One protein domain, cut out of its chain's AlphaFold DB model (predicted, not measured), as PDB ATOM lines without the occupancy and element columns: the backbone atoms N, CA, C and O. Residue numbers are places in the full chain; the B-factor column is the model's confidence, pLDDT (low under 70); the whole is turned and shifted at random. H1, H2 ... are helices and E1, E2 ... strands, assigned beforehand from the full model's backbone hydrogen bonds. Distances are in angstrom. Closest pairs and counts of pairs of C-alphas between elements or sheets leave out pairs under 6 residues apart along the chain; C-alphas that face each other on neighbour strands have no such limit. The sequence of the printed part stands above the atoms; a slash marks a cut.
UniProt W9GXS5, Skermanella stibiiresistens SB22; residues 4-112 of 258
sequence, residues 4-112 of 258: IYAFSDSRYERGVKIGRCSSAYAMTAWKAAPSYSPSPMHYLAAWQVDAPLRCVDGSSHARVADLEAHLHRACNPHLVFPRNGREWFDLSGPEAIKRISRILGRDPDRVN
ATOM      1  N   ILE A   4      40.594  51.430   6.522       89.56
ATOM      2  CA  ILE A   4      39.469  50.490   6.522       89.56
ATOM      3  C   ILE A   4      39.079  50.242   5.070       89.56
ATOM      4  O   ILE A   4      38.959  51.198   4.313       89.56
ATOM      5  N   TYR A   5      38.862  48.992   4.677       87.62
ATOM      6  CA  TYR A   5      38.453  48.632   3.320       87.62
ATOM      7  C   TYR A   5      37.229  47.714   3.318       87.62
ATOM      8  O   TYR A   5      36.983  46.983   4.282       87.62
ATOM      9  N   ALA A   6      36.520  47.704   2.191       88.88
ATOM     10  CA  ALA A   6      35.460  46.759   1.870       88.88
ATOM     11  C   ALA A   6      35.801  45.983   0.585       88.88
ATOM     12  O   ALA A   6      36.201  46.582  -0.414       88.88
ATOM     13  N   PHE A   7      35.619  44.662   0.605       85.38
ATOM     14  CA  PHE A   7      35.742  43.773  -0.558       85.38
ATOM     15  C   PHE A   7      34.445  42.997  -0.791       85.38
ATOM     16  O   PHE A   7      33.769  42.638   0.171       85.38
ATOM     17  N   SER A   8      34.147  42.655  -2.041       82.12
ATOM     18  CA  SER A   8      33.120  41.663  -2.387       82.12
ATOM     19  C   SER A   8      33.621  40.678  -3.439       82.12
ATOM     20  O   SER A   8      34.562  40.954  -4.178       82.12
ATOM     21  N   ASP A   9      32.987  39.511  -3.516       74.88
ATOM     22  CA  ASP A   9      33.112  38.628  -4.680       74.88
ATOM     23  C   ASP A   9      32.094  39.089  -5.731       74.88
ATOM     24  O   ASP A   9      30.894  39.104  -5.455       74.88
ATOM     25  N   SER A  10      32.570  39.483  -6.914       69.94
ATOM     26  CA  SER A  10      31.749  40.063  -7.990       69.94
ATOM     27  C   SER A  10      30.693  39.110  -8.539       69.94
ATOM     28  O   SER A  10      29.728  39.555  -9.155       69.94
ATOM     29  N   ARG A  11      30.837  37.802  -8.305       70.56
ATOM     30  CA  ARG A  11      29.890  36.797  -8.795       70.56
ATOM     31  C   ARG A  11      28.591  36.757  -8.007       70.56
ATOM     32  O   ARG A  11      27.657  36.095  -8.453       70.56
ATOM     33  N   TYR A  12      28.513  37.419  -6.852       73.69
ATOM     34  CA  TYR A  12      27.258  37.461  -6.120       73.69
ATOM     35  C   TYR A  12      26.937  38.802  -5.476       73.69
ATOM     36  O   TYR A  12      27.795  39.518  -4.978       73.69
ATOM     37  N   GLU A  13      25.637  39.078  -5.427       76.75
ATOM     38  CA  GLU A  13      25.067  40.391  -5.123       76.75
ATOM     39  C   GLU A  13      25.327  40.886  -3.690       76.75
ATOM     40  O   GLU A  13      25.571  42.073  -3.468       76.75
ATOM     41  N   ARG A  14      25.267  39.978  -2.708       83.69
ATOM     42  CA  ARG A  14      25.447  40.284  -1.270       83.69
ATOM     43  C   ARG A  14      26.859  39.938  -0.777       83.69
ATOM     44  O   ARG A  14      27.733  39.755  -1.600       83.69
ATOM     45  N   GLY A  15      27.128  39.821   0.521       83.50
ATOM     46  CA  GLY A  15      28.415  39.342   1.047       83.50
ATOM     47  C   GLY A  15      29.612  40.275   0.865       83.50
ATOM     48  O   GLY A  15      30.392  40.143  -0.080       83.50
ATOM     49  N   VAL A  16      29.818  41.145   1.851       86.00
ATOM     50  CA  VAL A  16      30.949  42.076   1.904       86.00
ATOM     51  C   VAL A  16      31.879  41.714   3.048       86.00
ATOM     52  O   VAL A  16      31.436  41.430   4.159       86.00
ATOM     53  N   LYS A  17      33.180  41.769   2.784       86.50
ATOM     54  CA  LYS A  17      34.226  41.671   3.793       86.50
ATOM     55  C   LYS A  17      34.713  43.054   4.188       86.50
ATOM     56  O   LYS A  17      35.157  43.810   3.327       86.50
ATOM     57  N   ILE A  18      34.709  43.345   5.486       87.44
ATOM     58  CA  ILE A  18      35.274  44.582   6.042       87.44
ATOM     59  C   ILE A  18      36.578  44.242   6.749       87.44
ATOM     60  O   ILE A  18      36.598  43.380   7.629       87.44
ATOM     61  N   GLY A  19      37.660  44.922   6.383       85.94
ATOM     62  CA  GLY A  19      38.961  44.712   7.009       85.94
ATOM     63  C   GLY A  19      39.795  45.978   7.103       85.94
ATOM     64  O   GLY A  19      39.347  47.074   6.765       85.94
ATOM     65  N   ARG A  20      41.039  45.818   7.563       85.25
ATOM     66  CA  ARG A  20      41.990  46.922   7.719       85.25
ATOM     67  C   ARG A  20      43.368  46.634   7.141       85.25
ATOM     68  O   ARG A  20      43.863  45.507   7.185       85.25
ATOM     69  N   CYS A  21      44.038  47.685   6.680       78.00
ATOM     70  CA  CYS A  21      45.421  47.634   6.214       78.00
ATOM     71  C   CYS A  21      46.250  48.745   6.865       78.00
ATOM     72  O   CYS A  21      45.804  49.880   6.959       78.00
ATOM     73  N   SER A  22      47.465  48.431   7.312       73.44
ATOM     74  CA  SER A  22      48.406  49.420   7.858       73.44
ATOM     75  C   SER A  22      49.413  49.937   6.824       73.44
ATOM     76  O   SER A  22      50.245  50.775   7.158       73.44
ATOM     77  N   SER A  23      49.377  49.424   5.589       68.50
ATOM     78  CA  SER A  23      50.318  49.817   4.536       68.50
ATOM     79  C   SER A  23      49.962  51.187   3.965       68.50
ATOM     80  O   SER A  23      48.826  51.404   3.547       68.50
ATOM     81  N   ALA A  24      50.952  52.074   3.855       63.19
ATOM     82  CA  ALA A  24      50.811  53.350   3.152       63.19
ATOM     83  C   ALA A  24      50.483  53.170   1.653       63.19
ATOM     84  O   ALA A  24      49.891  54.052   1.043       63.19
ATOM     85  N   TYR A  25      50.804  52.002   1.083       60.44
ATOM     86  CA  TYR A  25      50.539  51.642  -0.315       60.44
ATOM     87  C   TYR A  25      49.253  50.826  -0.498       60.44
ATOM     88  O   TYR A  25      48.984  50.325  -1.589       60.44
ATOM     89  N   ALA A  26      48.448  50.654   0.559       59.25
ATOM     90  CA  ALA A  26      47.206  49.882   0.486       59.25
ATOM     91  C   ALA A  26      46.254  50.406  -0.599       59.25
ATOM     92  O   ALA A  26      45.500  49.642  -1.186       59.25
ATOM     93  N   MET A  27      46.330  51.697  -0.903       53.84
ATOM     94  CA  MET A  27      45.503  52.303  -1.929       53.84
ATOM     95  C   MET A  27      45.851  51.826  -3.348       53.84
ATOM     96  O   MET A  27      44.947  51.579  -4.140       53.84
ATOM     97  N   THR A  28      47.133  51.695  -3.701       56.59
ATOM     98  CA  THR A  28      47.573  51.346  -5.068       56.59
ATOM     99  C   THR A  28      47.711  49.846  -5.298       56.59
ATOM    100  O   THR A  28      47.593  49.397  -6.433       56.59
ATOM    101  N   ALA A  29      47.942  49.067  -4.241       54.19
ATOM    102  CA  ALA A  29      48.250  47.644  -4.368       54.19
ATOM    103  C   ALA A  29      47.017  46.729  -4.505       54.19
ATOM    104  O   ALA A  29      47.171  45.578  -4.903       54.19
ATOM    105  N   TRP A  30      45.805  47.197  -4.183       58.19
ATOM    106  CA  TRP A  30      44.646  46.313  -4.011       58.19
ATOM    107  C   TRP A  30      43.473  46.715  -4.909       58.19
ATOM    108  O   TRP A  30      42.483  47.267  -4.444       58.19
ATOM    109  N   LYS A  31      43.563  46.407  -6.206       65.25
ATOM    110  CA  LYS A  31      42.378  46.398  -7.085       65.25
ATOM    111  C   LYS A  31      41.530  45.135  -6.871       65.25
ATOM    112  O   LYS A  31      40.304  45.188  -6.927       65.25
ATOM    113  N   ALA A  32      42.193  44.024  -6.552       66.25
ATOM    114  CA  ALA A  32      41.577  42.762  -6.180       66.25
ATOM    115  C   ALA A  32      42.442  42.029  -5.137       66.25
ATOM    116  O   ALA A  32      43.657  42.228  -5.079       66.25
ATOM    117  N   ALA A  33      41.822  41.206  -4.295       62.38
ATOM    118  CA  ALA A  33      42.486  40.376  -3.299       62.38
ATOM    119  C   ALA A  33      42.351  38.886  -3.668       62.38
ATOM    120  O   ALA A  33      41.259  38.452  -4.054       62.38
ATOM    121  N   PRO A  34      43.424  38.088  -3.511       59.44
ATOM    122  CA  PRO A  34      43.354  36.639  -3.654       59.44
ATOM    123  C   PRO A  34      42.309  36.044  -2.712       59.44
ATOM    124  O   PRO A  34      42.226  36.426  -1.540       59.44
ATOM    125  N   SER A  35      41.542  35.097  -3.234       58.22
ATOM    126  CA  SER A  35      40.505  34.363  -2.521       58.22
ATOM    127  C   SER A  35      40.693  32.879  -2.784       58.22
ATOM    128  O   SER A  35      41.171  32.501  -3.847       58.22
ATOM    129  N   TYR A  36      40.290  32.035  -1.839       58.41
ATOM    130  CA  TYR A  36      40.201  30.596  -2.090       58.41
ATOM    131  C   TYR A  36      39.008  30.225  -2.978       58.41
ATOM    132  O   TYR A  36      38.911  29.068  -3.378       58.41
ATOM    133  N   SER A  37      38.103  31.166  -3.276       58.47
ATOM    134  CA  SER A  37      37.104  31.046  -4.346       58.47
ATOM    135  C   SER A  37      37.769  31.130  -5.727       58.47
ATOM    136  O   SER A  37      38.807  31.774  -5.856       58.47
ATOM    137  N   PRO A  38      37.198  30.536  -6.793       55.25
ATOM    138  CA  PRO A  38      37.821  30.499  -8.126       55.25
ATOM    139  C   PRO A  38      37.830  31.872  -8.827       55.25
ATOM    140  O   PRO A  38      38.062  31.967 -10.029       55.25
ATOM    141  N   SER A  39      37.520  32.945  -8.104       61.84
ATOM    142  CA  SER A  39      37.506  34.312  -8.603       61.84
ATOM    143  C   SER A  39      37.998  35.253  -7.509       61.84
ATOM    144  O   SER A  39      37.741  35.003  -6.324       61.84
ATOM    145  N   PRO A  40      38.723  36.313  -7.886       64.31
ATOM    146  CA  PRO A  40      39.288  37.241  -6.928       64.31
ATOM    147  C   PRO A  40      38.191  38.066  -6.246       64.31
ATOM    148  O   PRO A  40      37.128  38.324  -6.809       64.31
ATOM    149  N   MET A  41      38.466  38.516  -5.025       73.94
ATOM    150  CA  MET A  41      37.613  39.500  -4.365       73.94
ATOM    151  C   MET A  41      37.957  40.886  -4.896       73.94
ATOM    152  O   MET A  41      39.120  41.282  -4.886       73.94
ATOM    153  N   HIS A  42      36.959  41.651  -5.304       76.94
ATOM    154  CA  HIS A  42      37.140  43.001  -5.805       76.94
ATOM    155  C   HIS A  42      37.030  44.014  -4.683       76.94
ATOM    156  O   HIS A  42      36.174  43.923  -3.801       76.94
ATOM    157  N   TYR A  43      37.940  44.977  -4.720       80.75
ATOM    158  CA  TYR A  43      37.895  46.113  -3.828       80.75
ATOM    159  C   TYR A  43      36.676  46.970  -4.172       80.75
ATOM    160  O   TYR A  43      36.505  47.354  -5.326       80.75
ATOM    161  N   LEU A  44      35.859  47.285  -3.170       86.38
ATOM    162  CA  LEU A  44      34.700  48.161  -3.323       86.38
ATOM    163  C   LEU A  44      35.058  49.601  -2.967       86.38
ATOM    164  O   LEU A  44      34.877  50.516  -3.769       86.38
ATOM    165  N   ALA A  45      35.569  49.792  -1.751       88.81
ATOM    166  CA  ALA A  45      35.877  51.105  -1.209       88.81
ATOM    167  C   ALA A  45      36.897  51.040  -0.065       88.81
ATOM    168  O   ALA A  45      37.045  49.999   0.582       88.81
ATOM    169  N   ALA A  46      37.556  52.165   0.226       88.81
ATOM    170  CA  ALA A  46      38.299  52.345   1.473       88.81
ATOM    171  C   ALA A  46      38.225  53.767   2.005       88.81
ATOM    172  O   ALA A  46      37.987  54.731   1.277       88.81
ATOM    173  N   TRP A  47      38.517  53.840   3.297       90.81
ATOM    174  CA  TRP A  47      38.628  55.041   4.090       90.81
ATOM    175  C   TRP A  47      40.001  55.032   4.751       90.81
ATOM    176  O   TRP A  47      40.319  54.144   5.547       90.81
ATOM    177  N   GLN A  48      40.827  56.008   4.411       89.25
ATOM    178  CA  GLN A  48      42.000  56.387   5.171       89.25
ATOM    179  C   GLN A  48      41.552  56.842   6.557       89.25
ATOM    180  O   GLN A  48      40.595  57.602   6.697       89.25
ATOM    181  N   VAL A  49      42.195  56.356   7.605       86.00
ATOM    182  CA  VAL A  49      41.792  56.708   8.963       86.00
ATOM    183  C   VAL A  49      42.996  57.205   9.742       86.00
ATOM    184  O   VAL A  49      43.993  56.498   9.879       86.00
ATOM    185  N   ASP A  50      42.887  58.429  10.250       82.06
ATOM    186  CA  ASP A  50      43.938  59.093  11.011       82.06
ATOM    187  C   ASP A  50      43.536  59.215  12.478       82.06
ATOM    188  O   ASP A  50      42.359  59.335  12.819       82.06
ATOM    189  N   ALA A  51      44.525  59.127  13.365       78.00
ATOM    190  CA  ALA A  51      44.281  59.303  14.786       78.00
ATOM    191  C   ALA A  51      44.034  60.796  15.095       78.00
ATOM    192  O   ALA A  51      44.789  61.636  14.605       78.00
ATOM    193  N   PRO A  52      43.045  61.139  15.943       80.06
ATOM    194  CA  PRO A  52      42.127  60.231  16.632       80.06
ATOM    195  C   PRO A  52      41.030  59.686  15.704       80.06
ATOM    196  O   PRO A  52      40.365  60.443  15.002       80.06
ATOM    197  N   LEU A  53      40.782  58.375  15.774       85.38
ATOM    198  CA  LEU A  53      39.744  57.720  14.978       85.38
ATOM    199  C   LEU A  53      38.391  58.047  15.611       85.38
ATOM    200  O   LEU A  53      38.073  57.513  16.675       85.38
ATOM    201  N   ARG A  54      37.626  58.960  15.014       86.25
ATOM    202  CA  ARG A  54      36.321  59.397  15.530       86.25
ATOM    203  C   ARG A  54      35.201  58.946  14.603       86.25
ATOM    204  O   ARG A  54      35.351  58.999  13.386       86.25
ATOM    205  N   CYS A  55      34.088  58.535  15.194       87.56
ATOM    206  CA  CYS A  55      32.858  58.196  14.491       87.56
ATOM    207  C   CYS A  55      31.775  59.248  14.764       87.56
ATOM    208  O   CYS A  55      31.859  60.023  15.720       87.56
ATOM    209  N   VAL A  56      30.744  59.276  13.917       88.50
ATOM    210  CA  VAL A  56      29.627  60.239  14.011       88.50
ATOM    211  C   VAL A  56      28.820  60.069  15.294       88.50
ATOM    212  O   VAL A  56      28.278  61.041  15.811       88.50
ATOM    213  N   ASP A  57      28.769  58.856  15.837       86.88
ATOM    214  CA  ASP A  57      28.091  58.546  17.100       86.88
ATOM    215  C   ASP A  57      28.843  59.055  18.348       86.88
ATOM    216  O   ASP A  57      28.438  58.777  19.475       86.88
ATOM    217  N   GLY A  58      29.944  59.790  18.162       84.31
ATOM    218  CA  GLY A  58      30.780  60.317  19.238       84.31
ATOM    219  C   GLY A  58      31.791  59.312  19.789       84.31
ATOM    220  O   GLY A  58      32.598  59.679  20.646       84.31
ATOM    221  N   SER A  59      31.802  58.066  19.300       87.25
ATOM    222  CA  SER A  59      32.809  57.090  19.709       87.25
ATOM    223  C   SER A  59      34.198  57.459  19.176       87.25
ATOM    224  O   SER A  59      34.363  58.055  18.105       87.25
ATOM    225  N   SER A  60      35.227  57.130  19.963       88.44
ATOM    226  CA  SER A  60      36.620  57.327  19.578       88.44
ATOM    227  C   SER A  60      37.444  56.077  19.844       88.44
ATOM    228  O   SER A  60      37.314  55.427  20.882       88.44
ATOM    229  N   HIS A  61      38.306  55.744  18.891       89.06
ATOM    230  CA  HIS A  61      39.131  54.550  18.917       89.06
ATOM    231  C   HIS A  61      40.613  54.922  18.848       89.06
ATOM    232  O   HIS A  61      41.051  55.682  17.986       89.06
ATOM    233  N   ALA A  62      41.412  54.348  19.748       84.38
ATOM    234  CA  ALA A  62      42.861  54.544  19.745       84.38
ATOM    235  C   ALA A  62      43.560  53.706  18.659       84.38
ATOM    236  O   ALA A  62      44.633  54.069  18.182       84.38
ATOM    237  N   ARG A  63      42.964  52.570  18.265       87.69
ATOM    238  CA  ARG A  63      43.543  51.631  17.294       87.69
ATOM    239  C   ARG A  63      42.547  51.321  16.187       87.69
ATOM    240  O   ARG A  63      41.364  51.114  16.436       87.69
ATOM    241  N   VAL A  64      43.053  51.145  14.969       87.12
ATOM    242  CA  VAL A  64      42.226  50.774  13.803       87.12
ATOM    243  C   VAL A  64      41.552  49.415  13.971       87.12
ATOM    244  O   VAL A  64      40.481  49.193  13.426       87.12
ATOM    245  N   ALA A  65      42.142  48.511  14.758       87.31
ATOM    246  CA  ALA A  65      41.504  47.242  15.109       87.31
ATOM    247  C   ALA A  65      40.223  47.435  15.943       87.31
ATOM    248  O   ALA A  65      39.272  46.676  15.786       87.31
ATOM    249  N   ASP A  66      40.186  48.453  16.810       90.12
ATOM    250  CA  ASP A  66      39.009  48.743  17.635       90.12
ATOM    251  C   ASP A  66      37.900  49.381  16.783       90.12
ATOM    252  O   ASP A  66      36.729  49.037  16.949       90.12
ATOM    253  N   LEU A  67      38.281  50.229  15.817       91.00
ATOM    254  CA  LEU A  67      37.372  50.771  14.803       91.00
ATOM    255  C   LEU A  67      36.814  49.670  13.884       91.00
ATOM    256  O   LEU A  67      35.614  49.623  13.644       91.00
ATOM    257  N   GLU A  68      37.656  48.749  13.408       91.19
ATOM    258  CA  GLU A  68      37.235  47.571  12.631       91.19
ATOM    259  C   GLU A  68      36.197  46.745  13.405       91.19
ATOM    260  O   GLU A  68      35.129  46.442  12.878       91.19
ATOM    261  N   ALA A  69      36.457  46.456  14.683       88.81
ATOM    262  CA  ALA A  69      35.512  45.734  15.531       88.81
ATOM    263  C   ALA A  69      34.203  46.511  15.767       88.81
ATOM    264  O   ALA A  69      33.139  45.900  15.878       88.81
ATOM    265  N   HIS A  70      34.258  47.845  15.855       91.12
ATOM    266  CA  HIS A  70      33.065  48.691  15.929       91.12
ATOM    267  C   HIS A  70      32.233  48.601  14.641       91.12
ATOM    268  O   HIS A  70      31.036  48.318  14.706       91.12
ATOM    269  N   LEU A  71      32.871  48.729  13.475       91.50
ATOM    270  CA  LEU A  71      32.218  48.572  12.174       91.50
ATOM    271  C   LEU A  71      31.610  47.178  12.007       91.50
ATOM    272  O   LEU A  71      30.483  47.059  11.537       91.50
ATOM    273  N   HIS A  72      32.301  46.123  12.454       90.31
ATOM    274  CA  HIS A  72      31.764  44.761  12.424       90.31
ATOM    275  C   HIS A  72      30.456  44.640  13.217       90.31
ATOM    276  O   HIS A  72      29.506  44.029  12.741       90.31
ATOM    277  N   ARG A  73      30.353  45.279  14.389       88.00
ATOM    278  CA  ARG A  73      29.099  45.290  15.164       88.00
ATOM    279  C   ARG A  73      27.982  46.069  14.464       88.00
ATOM    280  O   ARG A  73      26.825  45.661  14.533       88.00
ATOM    281  N   ALA A  74      28.313  47.165  13.789       87.50
ATOM    282  CA  ALA A  74      27.336  48.032  13.134       87.50
ATOM    283  C   ALA A  74      26.867  47.516  11.755       87.50
ATOM    284  O   ALA A  74      25.758  47.820  11.312       87.50
ATOM    285  N   CYS A  75      27.682  46.711  11.070       86.88
ATOM    286  CA  CYS A  75      27.386  46.169   9.742       86.88
ATOM    287  C   CYS A  75      26.595  44.847   9.753       86.88
ATOM    288  O   CYS A  75      26.413  44.256   8.693       86.88
ATOM    289  N   ASN A  76      26.075  44.411  10.906       81.94
ATOM    290  CA  ASN A  76      25.202  43.236  11.032       81.94
ATOM    291  C   ASN A  76      24.005  43.250  10.044       81.94
ATOM    292  O   ASN A  76      23.486  44.327   9.730       81.94
ATOM    293  N   PRO A  77      23.502  42.085   9.591       84.81
ATOM    294  CA  PRO A  77      23.874  40.738  10.029       84.81
ATOM    295  C   PRO A  77      25.125  40.180   9.330       84.81
ATOM    296  O   PRO A  77      25.490  40.581   8.223       84.81
ATOM    297  N   HIS A  78      25.783  39.230   9.992       82.12
ATOM    298  CA  HIS A  78      26.824  38.412   9.374       82.12
ATOM    299  C   HIS A  78      26.217  37.410   8.389       82.12
ATOM    300  O   HIS A  78      25.107  36.923   8.602       82.12
ATOM    301  N   LEU A  79      26.976  37.044   7.355       76.25
ATOM    302  CA  LEU A  79      26.663  35.824   6.611       76.25
ATOM    303  C   LEU A  79      26.755  34.625   7.567       76.25
ATOM    304  O   LEU A  79      27.600  34.615   8.463       76.25
ATOM    305  N   VAL A  80      25.907  33.614   7.381       73.00
ATOM    306  CA  VAL A  80      25.868  32.412   8.229       73.00
ATOM    307  C   VAL A  80      26.082  31.181   7.356       73.00
ATOM    308  O   VAL A  80      25.139  30.673   6.762       73.00
ATOM    309  N   PHE A  81      27.327  30.702   7.284       70.25
ATOM    310  CA  PHE A  81      27.705  29.481   6.561       70.25
ATOM    311  C   PHE A  81      28.712  28.654   7.374       70.25
ATOM    312  O   PHE A  81      29.451  29.226   8.186       70.25
ATOM    313  N   PRO A  82      28.815  27.328   7.152       61.97
ATOM    314  CA  PRO A  82      29.844  26.508   7.779       61.97
ATOM    315  C   PRO A  82      31.249  27.081   7.551       61.97
ATOM    316  O   PRO A  82      31.655  27.351   6.419       61.97
ATOM    317  N   ARG A  83      31.996  27.261   8.649       59.69
ATOM    318  CA  ARG A  83      33.409  27.688   8.651       59.69
ATOM    319  C   ARG A  83      33.674  29.024   7.942       59.69
ATOM    320  O   ARG A  83      34.778  29.253   7.452       59.69
ATOM    321  N   ASN A  84      32.689  29.918   7.922       61.41
ATOM    322  CA  ASN A  84      32.868  31.267   7.401       61.41
ATOM    323  C   ASN A  84      33.729  32.156   8.321       61.41
ATOM    324  O   ASN A  84      33.901  31.913   9.518       61.41
ATOM    325  N   GLY A  85      34.300  33.214   7.743       61.41
ATOM    326  CA  GLY A  85      34.960  34.262   8.516       61.41
ATOM    327  C   GLY A  85      33.931  35.183   9.181       61.41
ATOM    328  O   GLY A  85      32.998  35.635   8.524       61.41
ATOM    329  N   ARG A  86      34.148  35.555  10.452       64.38
ATOM    330  CA  ARG A  86      33.313  36.533  11.202       64.38
ATOM    331  C   ARG A  86      33.327  37.958  10.627       64.38
ATOM    332  O   ARG A  86      32.708  38.859  11.166       64.38
ATOM    333  N   GLU A  87      34.073  38.174   9.560       71.88
ATOM    334  CA  GLU A  87      34.281  39.454   8.882       71.88
ATOM    335  C   GLU A  87      33.420  39.604   7.618       71.88
ATOM    336  O   GLU A  87      33.567  40.593   6.904       71.88
ATOM    337  N   TRP A  88      32.550  38.626   7.340       80.12
ATOM    338  CA  TRP A  88      31.623  38.625   6.210       80.12
ATOM    339  C   TRP A  88      30.222  39.053   6.635       80.12
ATOM    340  O   TRP A  88      29.620  38.464   7.536       80.12
ATOM    341  N   PHE A  89      29.699  40.060   5.949       86.81
ATOM    342  CA  PHE A  89      28.415  40.688   6.232       86.81
ATOM    343  C   PHE A  89      27.447  40.429   5.096       86.81
ATOM    344  O   PHE A  89      27.821  40.526   3.925       86.81
ATOM    345  N   ASP A  90      26.202  40.122   5.439       88.19
ATOM    346  CA  ASP A  90      25.139  39.944   4.464       88.19
ATOM    347  C   ASP A  90      24.636  41.311   3.987       88.19
ATOM    348  O   ASP A  90      23.565  41.782   4.365       88.19
ATOM    349  N   LEU A  91      25.467  41.988   3.194       89.25
ATOM    350  CA  LEU A  91      25.227  43.310   2.624       89.25
ATOM    351  C   LEU A  91      25.564  43.299   1.140       89.25
ATOM    352  O   LEU A  91      26.501  42.615   0.732       89.25
ATOM    353  N   SER A  92      24.863  44.101   0.346       88.75
ATOM    354  CA  SER A  92      25.369  44.470  -0.978       88.75
ATOM    355  C   SER A  92      26.546  45.447  -0.864       88.75
ATOM    356  O   SER A  92      26.746  46.100   0.167       88.75
ATOM    357  N   GLY A  93      27.329  45.586  -1.937       88.56
ATOM    358  CA  GLY A  93      28.409  46.577  -1.996       88.56
ATOM    359  C   GLY A  93      27.940  48.008  -1.673       88.56
ATOM    360  O   GLY A  93      28.501  48.630  -0.765       88.56
ATOM    361  N   PRO A  94      26.873  48.518  -2.325       91.25
ATOM    362  CA  PRO A  94      26.305  49.830  -2.012       91.25
ATOM    363  C   PRO A  94      25.817  49.971  -0.562       91.25
ATOM    364  O   PRO A  94      26.038  51.010   0.066       91.25
ATOM    365  N   GLU A  95      25.186  48.932   0.002       93.38
ATOM    366  CA  GLU A  95      24.747  48.929   1.405       93.38
ATOM    367  C   GLU A  95      25.933  49.058   2.368       93.38
ATOM    368  O   GLU A  95      25.873  49.848   3.317       93.38
ATOM    369  N   ALA A  96      27.015  48.316   2.122       92.38
ATOM    370  CA  ALA A  96      28.212  48.362   2.951       92.38
ATOM    371  C   ALA A  96      28.885  49.737   2.907       92.38
ATOM    372  O   ALA A  96      29.170  50.300   3.965       92.38
ATOM    373  N   ILE A  97      29.065  50.315   1.712       93.19
ATOM    374  CA  ILE A  97      29.633  51.662   1.550       93.19
ATOM    375  C   ILE A  97      28.791  52.682   2.321       93.19
ATOM    376  O   ILE A  97      29.323  53.415   3.150       93.19
ATOM    377  N   LYS A  98      27.466  52.672   2.133       94.44
ATOM    378  CA  LYS A  98      26.553  53.598   2.815       94.44
ATOM    379  C   LYS A  98      26.641  53.495   4.341       94.44
ATOM    380  O   LYS A  98      26.625  54.518   5.025       94.44
ATOM    381  N   ARG A  99      26.703  52.276   4.889       94.62
ATOM    382  CA  ARG A  99      26.791  52.059   6.344       94.62
ATOM    383  C   ARG A  99      28.130  52.525   6.907       94.62
ATOM    384  O   ARG A  99      28.131  53.254   7.893       94.62
ATOM    385  N   ILE A 100      29.241  52.153   6.272       94.19
ATOM    386  CA  ILE A 100      30.581  52.540   6.727       94.19
ATOM    387  C   ILE A 100      30.748  54.062   6.644       94.19
ATOM    388  O   ILE A 100      31.129  54.677   7.639       94.19
ATOM    389  N   SER A 101      30.368  54.688   5.524       95.19
ATOM    390  CA  SER A 101      30.429  56.146   5.367       95.19
ATOM    391  C   SER A 101      29.598  56.885   6.413       95.19
ATOM    392  O   SER A 101      30.047  57.890   6.953       95.19
ATOM    393  N   ARG A 102      28.407  56.375   6.764       94.62
ATOM    394  CA  ARG A 102      27.573  56.969   7.822       94.62
ATOM    395  C   ARG A 102      28.254  56.925   9.189       94.62
ATOM    396  O   ARG A 102      28.158  57.892   9.932       94.62
ATOM    397  N   ILE A 103      28.918  55.821   9.522       93.50
ATOM    398  CA  ILE A 103      29.610  55.659  10.810       93.50
ATOM    399  C   ILE A 103      30.842  56.564  10.873       93.50
ATOM    400  O   ILE A 103      31.084  57.213  11.889       93.50
ATOM    401  N   LEU A 104      31.604  56.633   9.780       92.62
ATOM    402  CA  LEU A 104      32.809  57.460   9.681       92.62
ATOM    403  C   LEU A 104      32.511  58.943   9.412       92.62
ATOM    404  O   LEU A 104      33.407  59.772   9.537       92.62
ATOM    405  N   GLY A 105      31.276  59.283   9.040       92.56
ATOM    406  CA  GLY A 105      30.837  60.656   8.775       92.56
ATOM    407  C   GLY A 105      31.376  61.254   7.489       92.56
ATOM    408  O   GLY A 105      31.426  62.475   7.365       92.56
ATOM    409  N   ARG A 106      31.816  60.412   6.550       92.75
ATOM    410  CA  ARG A 106      32.437  60.852   5.303       92.75
ATOM    411  C   ARG A 106      32.370  59.788   4.218       92.75
ATOM    412  O   ARG A 106      32.298  58.592   4.507       92.75
ATOM    413  N   ASP A 107      32.472  60.241   2.978       93.44
ATOM    414  CA  ASP A 107      32.566  59.375   1.809       93.44
ATOM    415  C   ASP A 107      33.924  58.652   1.725       93.44
ATOM    416  O   ASP A 107      34.907  59.100   2.330       93.44
ATOM    417  N   PRO A 108      33.987  57.502   1.027       91.25
ATOM    418  CA  PRO A 108      35.239  56.780   0.819       91.25
ATOM    419  C   PRO A 108      36.238  57.614   0.012       91.25
ATOM    420  O   PRO A 108      35.872  58.254  -0.969       91.25
ATOM    421  N   ASP A 109      37.524  57.534   0.361       87.94
ATOM    422  CA  ASP A 109      38.589  58.205  -0.407       87.94
ATOM    423  C   ASP A 109      38.815  57.545  -1.769       87.94
ATOM    424  O   ASP A 109      39.404  58.132  -2.676       87.94
ATOM    425  N   ARG A 110      38.392  56.283  -1.898       81.25
ATOM    426  CA  ARG A 110      38.450  55.508  -3.134       81.25
ATOM    427  C   ARG A 110      37.233  54.623  -3.257       81.25
ATOM    428  O   ARG A 110      36.940  53.861  -2.340       81.25
ATOM    429  N   VAL A 111      36.644  54.642  -4.441       84.44
ATOM    430  CA  VAL A 111      35.682  53.654  -4.925       84.44
ATOM    431  C   VAL A 111      36.305  53.030  -6.161       84.44
ATOM    432  O   VAL A 111      36.812  53.760  -7.010       84.44
ATOM    433  N   ASN A 112      36.324  51.704  -6.247       73.69
ATOM    434  CA  ASN A 112      36.804  51.031  -7.449       73.69
ATOM    435  C   ASN A 112      35.645  50.263  -8.082       73.69
ATOM    436  O   ASN A 112      34.876  49.600  -7.386       73.69
TER     437      ASN A 112
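This is residues 4 to 112 of the 258 residues of a protein of Skermanella stibiiresistens SB22 (UniProt W9GXS5). A small, strongly twisted sheet of three strands, E2, E1 and E3, has two helices, H2 and H3, packed over one of its faces, H2 over the edge strand E2 and H3 over E1. The short helix H1 only grazes the sheet, and long stretches with no named element, residues 49 to 63 and 75 to 92, loop round this body. The printed part has 109 residues, with three named helices and three named strands in the order E1 E2 H1 E3 H2 H3; the sheet runs E2 E1 E3 and is antiparallel throughout. The class is mixed, helices and strands, with 47 residues, under half, in named elements. The whole is compact, with a radius of gyration of the C-alphas of 13.3 A and spans of 39 by 30 by 22 A.

E1, residues 4 to 9, begins at C-alpha 4 (39.469, 50.490, 6.522) and is 17.5 A long. E2 is residues 16 to 21, 16.1 A, and E3 is residues 41 to 48, 19.9 A. H2, residues 64 to 74, is 15.2 A long. H3, residues 93 to 104, is 16.6 A long and ends at C-alpha 104 (32.809, 57.460, 9.681). H1 is residues 26 to 29.

E1 is the inner strand. E1 and E3 are antiparallel at 165 degrees, with N 6 and O 45 2.9 A apart, within hydrogen-bond range. E1 and E2 form a hairpin, antiparallel at 142 degrees, with N 17 and O 7 2.8 A apart, also within range. E3 bends by 58 degrees at residue 44. E2, H1 and E3 make a split strand-helix-strand unit, two strands running the same way with E1 between them in the sheet; its crossover is right-handed. H2 and H3 lie on the same face of the sheet, in two layers, helices over a sheet. H3 runs along E1, at 9 degrees on the local plane and a height over the sheet of 9.3 A; the closest C-alphas of E1 and H3, those of Ser 8 and Gly 93, are 6.8 A apart. H2 runs along E2, at 8 degrees on the local plane and a height of 9.5 A; their closest C-alphas, those of Gly 19 and Glu 68, are 6.5 A apart. H2 and H3 only just touch, with 3 pairs of C-alphas within 8 A, the closest those of Leu 71 and Ile 100 at 6.9 A; H3 does so with residues 99 to 103 alone. Their tilt is steep, 62 degrees, opposite ways. H1 grazes the sheet with residues 26 to 27 and is apart from H2 and H3. In H2 and H3 every O i to N i+4 pair is within hydrogen-bond range; H1 is too short for one.

The C-alphas farthest apart, those of Pro 38 and Gly 58, are 41.1 A apart. The printed part has no cut. The links H1 to E3, E3 to H2 and H2 to H3 are long. Residues 16 to 17 of E2 pair antiparallel with residues 88 to 89, and residues 45 to 46 of E3 with residues 110 to 111. The mean pLDDT of the printed part is 80.4; residue 10, residues 23 to 40 and residues 82 to 86 are under 70.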